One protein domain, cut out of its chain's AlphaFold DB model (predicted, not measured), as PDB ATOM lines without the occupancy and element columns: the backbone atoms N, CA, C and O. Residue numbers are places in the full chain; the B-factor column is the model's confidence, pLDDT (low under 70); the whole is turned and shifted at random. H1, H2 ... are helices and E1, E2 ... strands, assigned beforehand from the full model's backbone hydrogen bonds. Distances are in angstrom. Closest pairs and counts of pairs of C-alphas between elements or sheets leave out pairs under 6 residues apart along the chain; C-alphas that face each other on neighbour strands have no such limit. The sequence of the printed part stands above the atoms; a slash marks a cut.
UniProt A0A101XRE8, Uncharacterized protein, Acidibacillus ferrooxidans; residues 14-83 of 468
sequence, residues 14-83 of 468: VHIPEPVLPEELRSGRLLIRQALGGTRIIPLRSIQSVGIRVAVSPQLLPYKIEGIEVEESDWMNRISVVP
ATOM      1  N   VAL A  14      -1.712   5.131  36.677       90.19
ATOM      2  CA  VAL A  14      -2.830   4.258  37.029       90.19
ATOM      3  C   VAL A  14      -4.091   4.792  36.357       90.19
ATOM      4  O   VAL A  14      -4.408   5.979  36.469       90.19
ATOM      5  N   HIS A  15      -4.802   3.921  35.640       89.31
ATOM      6  CA  HIS A  15      -6.109   4.237  35.065       89.31
ATOM      7  C   HIS A  15      -7.214   3.887  36.055       89.31
ATOM      8  O   HIS A  15      -7.231   2.795  36.619       89.31
ATOM      9  N   ILE A  16      -8.133   4.827  36.245       89.62
ATOM     10  CA  ILE A  16      -9.311   4.687  37.088       89.62
ATOM     11  C   ILE A  16     -10.526   4.796  36.160       89.62
ATOM     12  O   ILE A  16     -10.743   5.872  35.597       89.62
ATOM     13  N   PRO A  17     -11.290   3.713  35.948       87.44
ATOM     14  CA  PRO A  17     -12.469   3.724  35.086       87.44
ATOM     15  C   PRO A  17     -13.585   4.610  35.652       87.44
ATOM     16  O   PRO A  17     -13.594   4.927  36.843       87.44
ATOM     17  N   GLU A  18     -14.555   4.968  34.807       89.75
ATOM     18  CA  GLU A  18     -15.749   5.700  35.243       89.75
ATOM     19  C   GLU A  18     -16.473   4.954  36.386       89.75
ATOM     20  O   GLU A  18     -16.623   3.726  36.317       89.75
ATOM     21  N   PRO A  19     -16.926   5.660  37.440       86.75
ATOM     22  CA  PRO A  19     -17.780   5.079  38.467       86.75
ATOM     23  C   PRO A  19     -19.149   4.688  37.903       86.75
ATOM     24  O   PRO A  19     -19.960   5.540  37.536       86.75
ATOM     25  N   VAL A  20     -19.451   3.390  37.920       86.00
ATOM     26  CA  VAL A  20     -20.786   2.850  37.599       86.00
ATOM     27  C   VAL A  20     -21.672   2.929  38.848       86.00
ATOM     28  O   VAL A  20     -22.099   1.921  39.400       86.00
ATOM     29  N   LEU A  21     -21.866   4.149  39.351       81.56
ATOM     30  CA  LEU A  21     -22.645   4.458  40.551       81.56
ATOM     31  C   LEU A  21     -23.725   5.501  40.211       81.56
ATOM     32  O   LEU A  21     -23.424   6.414  39.428       81.56
ATOM     33  N   PRO A  22     -24.938   5.404  40.800       82.69
ATOM     34  CA  PRO A  22     -25.954   6.456  40.745       82.69
ATOM     35  C   PRO A  22     -25.367   7.824  41.094       82.69
ATOM     36  O   PRO A  22     -24.487   7.922  41.948       82.69
ATOM     37  N   GLU A  23     -25.858   8.885  40.453       82.25
ATOM     38  CA  GLU A  23     -25.306  10.239  40.602       82.25
ATOM     39  C   GLU A  23     -25.301  10.718  42.064       82.25
ATOM     40  O   GLU A  23     -24.329  11.318  42.522       82.25
ATOM     41  N   GLU A  24     -26.326  10.337  42.827       78.12
ATOM     42  CA  GLU A  24     -26.480  10.613  44.261       78.12
ATOM     43  C   GLU A  24     -25.353  10.006  45.121       78.12
ATOM     44  O   GLU A  24     -25.004  10.554  46.167       78.12
ATOM     45  N   LEU A  25     -24.729   8.918  44.654       74.88
ATOM     46  CA  LEU A  25     -23.642   8.202  45.332       74.88
ATOM     47  C   LEU A  25     -22.243   8.618  44.831       74.88
ATOM     48  O   LEU A  25     -21.232   8.087  45.287       74.88
ATOM     49  N   ARG A  26     -22.143   9.598  43.915       83.62
ATOM     50  CA  ARG A  26     -20.861  10.132  43.392       83.62
ATOM     51  C   ARG A  26     -20.266  11.263  44.252       83.62
ATOM     52  O   ARG A  26     -19.381  11.994  43.792       83.62
ATOM     53  N   SER A  27     -20.733  11.429  45.490       89.00
ATOM     54  CA  SER A  27     -20.268  12.458  46.436       89.00
ATOM     55  C   SER A  27     -18.895  12.157  47.056       89.00
ATOM     56  O   SER A  27     -18.190  13.093  47.441       89.00
ATOM     57  N   GLY A  28     -18.487  10.885  47.089       92.94
ATOM     58  CA  GLY A  28     -17.221  10.447  47.677       92.94
ATOM     59  C   GLY A  28     -15.959  10.846  46.898       92.94
ATOM     60  O   GLY A  28     -15.984  11.512  45.854       92.94
ATOM     61  N   ARG A  29     -14.800  10.444  47.429       95.44
ATOM     62  CA  ARG A  29     -13.469  10.787  46.902       95.44
ATOM     63  C   ARG A  29     -12.557   9.568  46.871       95.44
ATOM     64  O   ARG A  29     -12.662   8.684  47.710       95.44
ATOM     65  N   LEU A  30     -11.607   9.560  45.946       95.81
ATOM     66  CA  LEU A  30     -10.514   8.594  45.910       95.81
ATOM     67  C   LEU A  30      -9.240   9.223  46.462       95.81
ATOM     68  O   LEU A  30      -8.921  10.369  46.141       95.81
ATOM     69  N   LEU A  31      -8.494   8.457  47.245       96.88
ATOM     70  CA  LEU A  31      -7.204   8.816  47.810       96.88
ATOM     71  C   LEU A  31      -6.127   7.883  47.252       96.88
ATOM     72  O   LEU A  31      -6.216   6.662  47.372       96.88
ATOM     73  N   ILE A  32      -5.091   8.476  46.662       95.75
ATOM     74  CA  ILE A  32      -3.965   7.762  46.054       95.75
ATOM     75  C   ILE A  32      -2.693   8.321  46.669       95.75
ATOM     76  O   ILE A  32      -2.234   9.409  46.312       95.75
ATOM     77  N   ARG A  33      -2.133   7.597  47.640       93.56
ATOM     78  CA  ARG A  33      -0.964   8.057  48.408       93.56
ATOM     79  C   ARG A  33       0.322   8.050  47.583       93.56
ATOM     80  O   ARG A  33       1.233   8.811  47.879       93.56
ATOM     81  N   GLN A  34       0.372   7.197  46.562       93.62
ATOM     82  CA  GLN A  34       1.539   6.956  45.711       93.62
ATOM     83  C   GLN A  34       1.477   7.719  44.379       93.62
ATOM     84  O   GLN A  34       2.124   7.322  43.408       93.62
ATOM     85  N   ALA A  35       0.667   8.780  44.292       93.19
ATOM     86  CA  ALA A  35       0.652   9.611  43.099       93.19
ATOM     87  C   ALA A  35       1.988  10.361  42.946       93.19
ATOM     88  O   ALA A  35       2.714  10.621  43.910       93.19
ATOM     89  N   LEU A  36       2.337  10.688  41.706       88.81
ATOM     90  CA  LEU A  36       3.550  11.433  41.403       88.81
ATOM     91  C   LEU A  36       3.447  12.827  42.042       88.81
ATOM     92  O   LEU A  36       2.476  13.548  41.807       88.81
ATOM     93  N   GLY A  37       4.430  13.192  42.868       87.19
ATOM     94  CA  GLY A  37       4.395  14.420  43.674       87.19
ATOM     95  C   GLY A  37       3.690  14.283  45.032       87.19
ATOM     96  O   GLY A  37       3.535  15.281  45.730       87.19
ATOM     97  N   GLY A  38       3.291  13.070  45.434       91.81
ATOM     98  CA  GLY A  38       2.757  12.772  46.762       91.81
ATOM     99  C   GLY A  38       1.299  12.316  46.748       91.81
ATOM    100  O   GLY A  38       0.823  11.682  45.816       91.81
ATOM    101  N   THR A  39       0.568  12.605  47.822       94.62
ATOM    102  CA  THR A  39      -0.822  12.149  47.959       94.62
ATOM    103  C   THR A  39      -1.767  12.966  47.080       94.62
ATOM    104  O   THR A  39      -1.792  14.192  47.165       94.62
ATOM    105  N   ARG A  40      -2.602  12.287  46.282       95.88
ATOM    106  CA  ARG A  40      -3.630  12.918  45.443       95.88
ATOM    107  C   ARG A  40      -5.030  12.494  45.874       95.88
ATOM    108  O   ARG A  40      -5.278  11.315  46.117       95.88
ATOM    109  N   ILE A  41      -5.939  13.466  45.931       96.44
ATOM    110  CA  ILE A  41      -7.360  13.265  46.234       96.44
ATOM    111  C   ILE A  41      -8.175  13.624  44.992       96.44
ATOM    112  O   ILE A  41      -7.993  14.703  44.428       96.44
ATOM    113  N   ILE A  42      -9.059  12.726  44.562       95.88
ATOM    114  CA  ILE A  42      -9.845  12.869  43.332       95.88
ATOM    115  C   ILE A  42     -11.331  12.746  43.675       95.88
ATOM    116  O   ILE A  42     -11.761  11.683  44.116       95.88
ATOM    117  N   PRO A  43     -12.138  13.802  43.483       95.38
ATOM    118  CA  PRO A  43     -13.587  13.707  43.648       95.38
ATOM    119  C   PRO A  43     -14.191  12.733  42.627       95.38
ATOM    120  O   PRO A  43     -13.897  12.865  41.436       95.38
ATOM    121  N   LEU A  44     -15.072  11.817  43.046       93.38
ATOM    122  CA  LEU A  44     -15.686  10.836  42.135       93.38
ATOM    123  C   LEU A  44     -16.444  11.511  40.989       93.38
ATOM    124  O   LEU A  44     -16.276  11.141  39.833       93.38
ATOM    125  N   ARG A  45     -17.183  12.581  41.297       92.44
ATOM    126  CA  ARG A  45     -17.871  13.435  40.314       92.44
ATOM    127  C   ARG A  45     -16.983  14.037  39.213       92.44
ATOM    128  O   ARG A  45     -17.505  14.516  38.217       92.44
ATOM    129  N   SER A  46     -15.661  14.083  39.406       92.38
ATOM    130  CA  SER A  46     -14.718  14.599  38.398       92.38
ATOM    131  C   SER A  46     -14.258  13.539  37.396       92.38
ATOM    132  O   SER A  46     -13.631  13.875  36.394       92.38
ATOM    133  N   ILE A  47     -14.566  12.265  37.656       88.50
ATOM    134  CA  ILE A  47     -14.224  11.152  36.777       88.50
ATOM    135  C   ILE A  47     -15.293  11.082  35.681       88.50
ATOM    136  O   ILE A  47     -16.436  10.716  35.941       88.50
ATOM    137  N   GLN A  48     -14.920  11.482  34.465       83.31
ATOM    138  CA  GLN A  48     -15.797  11.482  33.288       83.31
ATOM    139  C   GLN A  48     -15.916  10.080  32.662       83.31
ATOM    140  O   GLN A  48     -15.291   9.126  33.127       83.31
ATOM    141  N   SER A  49     -16.678   9.963  31.570       73.06
ATOM    142  CA  SER A  49     -17.010   8.694  30.898       73.06
ATOM    143  C   SER A  49     -15.819   7.872  30.389       73.06
ATOM    144  O   SER A  49     -15.927   6.667  30.190       73.06
ATOM    145  N   VAL A  50     -14.644   8.485  30.226       73.62
ATOM    146  CA  VAL A  50     -13.403   7.798  29.806       73.62
ATOM    147  C   VAL A  50     -12.550   7.358  31.016       73.62
ATOM    148  O   VAL A  50     -11.497   6.720  30.886       73.62
ATOM    149  N   GLY A  51     -13.005   7.667  32.230       86.81
ATOM    150  CA  GLY A  51     -12.222   7.539  33.450       86.81
ATOM    151  C   GLY A  51     -11.203   8.671  33.612       86.81
ATOM    152  O   GLY A  51     -11.263   9.706  32.949       86.81
ATOM    153  N   ILE A  52     -10.237   8.468  34.504       87.31
ATOM    154  CA  ILE A  52      -9.113   9.383  34.726       87.31
ATOM    155  C   ILE A  52      -7.802   8.600  34.800       87.31
ATOM    156  O   ILE A  52      -7.773   7.429  35.177       87.31
ATOM    157  N   ARG A  53      -6.696   9.248  34.434       88.88
ATOM    158  CA  ARG A  53      -5.347   8.707  34.606       88.88
ATOM    159  C   ARG A  53      -4.580   9.524  35.626       88.88
ATOM    160  O   ARG A  53      -4.592  10.754  35.597       88.88
ATOM    161  N   VAL A  54      -3.906   8.827  36.526       89.44
ATOM    162  CA  VAL A  54      -3.160   9.434  37.621       89.44
ATOM    163  C   VAL A  54      -1.718   8.987  37.516       89.44
ATOM    164  O   VAL A  54      -1.444   7.794  37.604       89.44
ATOM    165  N   ALA A  55      -0.804   9.934  37.318       91.50
ATOM    166  CA  ALA A  55       0.624   9.651  37.367       91.50
ATOM    167  C   ALA A  55       1.010   9.134  38.758       91.50
ATOM    168  O   ALA A  55       0.555   9.680  39.766       91.50
ATOM    169  N   VAL A  56       1.832   8.090  38.803       91.44
ATOM    170  CA  VAL A  56       2.308   7.432  40.025       91.44
ATOM    171  C   VAL A  56       3.812   7.205  39.948       91.44
ATOM    172  O   VAL A  56       4.375   7.114  38.856       91.44
ATOM    173  N   SER A  57       4.464   7.082  41.102       89.56
ATOM    174  CA  SER A  57       5.870   6.672  41.137       89.56
ATOM    175  C   SER A  57       6.010   5.165  40.869       89.56
ATOM    176  O   SER A  57       5.185   4.380  41.352       89.56
ATOM    177  N   PRO A  58       7.031   4.718  40.120       90.19
ATOM    178  CA  PRO A  58       7.378   3.302  40.001       90.19
ATOM    179  C   PRO A  58       7.634   2.658  41.375       90.19
ATOM    180  O   PRO A  58       8.334   3.226  42.208       90.19
ATOM    181  N   GLN A  59       7.063   1.479  41.639       91.38
ATOM    182  CA  GLN A  59       7.301   0.732  42.883       91.38
ATOM    183  C   GLN A  59       6.982  -0.763  42.734       91.38
ATOM    184  O   GLN A  59       6.208  -1.164  41.863       91.38
ATOM    185  N   LEU A  60       7.546  -1.571  43.640       91.00
ATOM    186  CA  LEU A  60       7.325  -3.024  43.731       91.00
ATOM    187  C   LEU A  60       6.081  -3.412  44.545       91.00
ATOM    188  O   LEU A  60       5.607  -4.543  44.456       91.00
ATOM    189  N   LEU A  61       5.549  -2.494  45.361       92.38
ATOM    190  CA  LEU A  61       4.337  -2.731  46.147       92.38
ATOM    191  C   LEU A  61       3.085  -2.302  45.372       92.38
ATOM    192  O   LEU A  61       3.135  -1.297  44.660       92.38
ATOM    193  N   PRO A  62       1.953  -3.027  45.496       93.19
ATOM    194  CA  PRO A  62       0.732  -2.675  44.778       93.19
ATOM    195  C   PRO A  62       0.274  -1.251  45.076       93.19
ATOM    196  O   PRO A  62       0.354  -0.777  46.215       93.19
ATOM    197  N   TYR A  63      -0.247  -0.580  44.053       93.56
ATOM    198  CA  TYR A  63      -0.864   0.728  44.217       93.56
ATOM    199  C   TYR A  63      -2.219   0.542  44.889       93.56
ATOM    200  O   TYR A  63      -3.045  -0.243  44.419       93.56
ATOM    201  N   LYS A  64      -2.435   1.251  45.997       94.38
ATOM    202  CA  LYS A  64      -3.686   1.196  46.753       94.38
ATOM    203  C   LYS A  64      -4.498   2.453  46.482       94.38
ATOM    204  O   LYS A  64      -3.985   3.558  46.655       94.38
ATOM    205  N   ILE A  65      -5.747   2.265  46.076       95.38
ATOM    206  CA  ILE A  65      -6.723   3.340  45.914       95.38
ATOM    207  C   ILE A  65      -7.727   3.213  47.058       95.38
ATOM    208  O   ILE A  65      -8.479   2.244  47.135       95.38
ATOM    209  N   GLU A  66      -7.711   4.186  47.965       95.56
ATOM    210  CA  GLU A  66      -8.605   4.243  49.125       95.56
ATOM    211  C   GLU A  66      -9.850   5.075  48.769       95.56
ATOM    212  O   GLU A  66      -9.732   6.167  48.213       95.56
ATOM    213  N   GLY A  67     -11.048   4.575  49.081       93.44
ATOM    214  CA  GLY A  67     -12.289   5.350  48.989       93.44
ATOM    215  C   GLY A  67     -12.543   6.123  50.283       93.44
ATOM    216  O   GLY A  67     -12.535   5.538  51.361       93.44
ATOM    217  N   ILE A  68     -12.771   7.429  50.188       95.25
ATOM    218  CA  ILE A  68     -13.227   8.288  51.287       95.25
ATOM    219  C   ILE A  68     -14.693   8.609  51.019       95.25
ATOM    220  O   ILE A  68     -14.994   9.201  49.982       95.25
ATOM    221  N   GLU A  69     -15.588   8.234  51.937       91.94
ATOM    222  CA  GLU A  69     -17.044   8.409  51.761       91.94
ATOM    223  C   GLU A  69     -17.564   7.711  50.487       91.94
ATOM    224  O   GLU A  69     -18.487   8.182  49.829       91.94
ATOM    225  N   VAL A  70     -16.932   6.594  50.111       88.88
ATOM    226  CA  VAL A  70     -17.368   5.729  49.012       88.88
ATOM    227  C   VAL A  70     -17.799   4.406  49.622       88.88
ATOM    228  O   VAL A  70     -16.998   3.765  50.302       88.88
ATOM    229  N   GLU A  71     -19.049   4.007  49.399       85.62
ATOM    230  CA  GLU A  71     -19.529   2.699  49.842       85.62
ATOM    231  C   GLU A  71     -18.754   1.569  49.147       85.62
ATOM    232  O   GLU A  71     -18.365   1.674  47.974       85.62
ATOM    233  N   GLU A  72     -18.529   0.473  49.877       84.88
ATOM    234  CA  GLU A  72     -17.973  -0.740  49.285       84.88
ATOM    235  C   GLU A  72     -18.895  -1.217  48.160       84.88
ATOM    236  O   GLU A  72     -20.079  -1.482  48.352       84.88
ATOM    237  N   SER A  73     -18.339  -1.287  46.956       84.88
ATOM    238  CA  SER A  73     -19.065  -1.607  45.732       84.88
ATOM    239  C   SER A  73     -18.193  -2.455  44.816       84.88
ATOM    240  O   SER A  73     -16.961  -2.414  44.895       84.88
ATOM    241  N   ASP A  74     -18.817  -3.179  43.886       84.44
ATOM    242  CA  ASP A  74     -18.099  -3.955  42.866       84.44
ATOM    243  C   ASP A  74     -17.129  -3.086  42.059       84.44
ATOM    244  O   ASP A  74     -16.041  -3.527  41.683       84.44
ATOM    245  N   TRP A  75     -17.489  -1.822  41.823       87.12
ATOM    246  CA  TRP A  75     -16.610  -0.863  41.170       87.12
ATOM    247  C   TRP A  75     -15.364  -0.556  42.016       87.12
ATOM    248  O   TRP A  75     -14.253  -0.672  41.497       87.12
ATOM    249  N   MET A  76     -15.519  -0.250  43.312       90.19
ATOM    250  CA  MET A  76     -14.378  -0.024  44.212       90.19
ATOM    251  C   MET A  76     -13.481  -1.259  44.324       90.19
ATOM    252  O   MET A  76     -12.257  -1.139  44.259       90.19
ATOM    253  N   ASN A  77     -14.069  -2.453  44.401       86.75
ATOM    254  CA  ASN A  77     -13.318  -3.708  44.467       86.75
ATOM    255  C   ASN A  77     -12.407  -3.899  43.247       86.75
ATOM    256  O   ASN A  77     -11.274  -4.356  43.397       86.75
ATOM    257  N   ARG A  78     -12.846  -3.471  42.056       83.44
ATOM    258  CA  ARG A  78     -12.058  -3.553  40.813       83.44
ATOM    259  C   ARG A  78     -10.860  -2.606  40.764       83.44
ATOM    260  O   ARG A  78      -9.937  -2.873  39.999       83.44
ATOM    261  N   ILE A  79     -10.883  -1.505  41.516       86.75
ATOM    262  CA  ILE A  79      -9.860  -0.444  41.434       86.75
ATOM    263  C   ILE A  79      -9.017  -0.307  42.706       86.75
ATOM    264  O   ILE A  79      -7.981   0.351  42.680       86.75
ATOM    265  N   SER A  80      -9.440  -0.930  43.806       85.06
ATOM    266  CA  SER A  80      -8.822  -0.809  45.134       85.06
ATOM    267  C   SER A  80      -7.335  -1.178  45.160       85.06
ATOM    268  O   SER A  80      -6.551  -0.559  45.886       85.06
ATOM    269  N   VAL A  81      -6.934  -2.164  44.352       87.56
ATOM    270  CA  VAL A  81      -5.558  -2.653  44.268       87.56
ATOM    271  C   VAL A  81      -5.149  -2.793  42.808       87.56
ATOM    272  O   VAL A  81      -5.657  -3.648  42.084       87.56
ATOM    273  N   VAL A  82      -4.177  -1.985  42.387       85.25
ATOM    274  CA  VAL A  82      -3.589  -2.064  41.047       85.25
ATOM    275  C   VAL A  82      -2.209  -2.726  41.140       85.25
ATOM    276  O   VAL A  82      -1.388  -2.302  41.963       85.25
ATOM    277  N   PRO A  83      -1.923  -3.766  40.329       85.44
ATOM    278  CA  PRO A  83      -0.658  -4.491  40.390       85.44
ATOM    279  C   PRO A  83       0.567  -3.584  40.256       85.44
ATOM    280  O   PRO A  83       0.654  -2.756  39.347       85.44
TER     281      PRO A  83
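Overview. This is residues 14 to 83 of the 468 residues of an uncharacterized protein of Acidibacillus ferrooxidans (UniProt A0A101XRE8). Two small antiparallel sheets make an elongated body: the three-strand sheet E3, E2, E5 is one layer, and the two-strand ribbon E1 and E4 is the other, over part of it. The short helix H1 sits at one side, where its last residue, Ile 79, comes close to Ile 65 of E5 and Ile 16 of E1, and the links E1 to E2 and E4 to E5 join the two sheets at opposite ends of the long axis. The printed part has 70 residues, with five named strands and then one named helix along the chain, E1 E2 E3 E4 E5 H1; under half of the residues are in named elements, and the class is mostly strand. The whole is compact, with a radius of gyration of the C-alphas of 11.5 A, yet elongated, with spans of 35 by 21 by 19 A.

Arrangement. Start at E1, residues 14 to 16, and look for its antiparallel neighbour E4, residues 52 to 55: N 14 and O 54 are 2.8 A apart, within hydrogen-bond range. Next find the hairpin of E2, residues 29 to 35, and E3, residues 38 to 43, where N 30 and O 42 are 2.8 A apart. On the other side of E2 its antiparallel neighbour is E5, residues 63 to 68, with N 31 and O 66 2.8 A apart; E2 is the inner strand, E3 and E5 the edge strands. Between the two sheets, the closest C-alphas of E2 and E4 are those of Ala 35 and Ala 55, 5.7 A apart, while E1 and E3 are apart, and E1 and E5 only just so, at 8.2 A. H1, residues 74 to 79, only grazes the sheet of E3, E2 and E5 with its residues 76 to 79; its closest C-alpha pair with E5 is Ile 65 and Ile 79, 6.7 A. Every O i to N i+4 pair in H1 is within hydrogen-bond range. Past H1, residues 81 to 82 pair antiparallel with residues 63 to 64 of E5.

Along the chain. Find C-alpha 14 at (-2.830, 4.258, 37.029), where E1 begins. E2 runs 14.7 A from C-alpha 29 at (-13.469, 10.787, 46.902), and E3 returns over 16.7 A. E4 is 10.1 A long and E5 16.1 A. H1, 9.1 A long, ends at C-alpha 79, (-9.860, -0.444, 41.434).

Size, cuts and confidence. Look for the two C-alphas farthest apart, those of Glu 24 and Leu 60, at 36.5 A. The link from E1 to E2, 12 residues, is long; those from E2 to E3 and from E5 to H1 are tight. The printed part has no cut, and no printed residue has a pLDDT under 70.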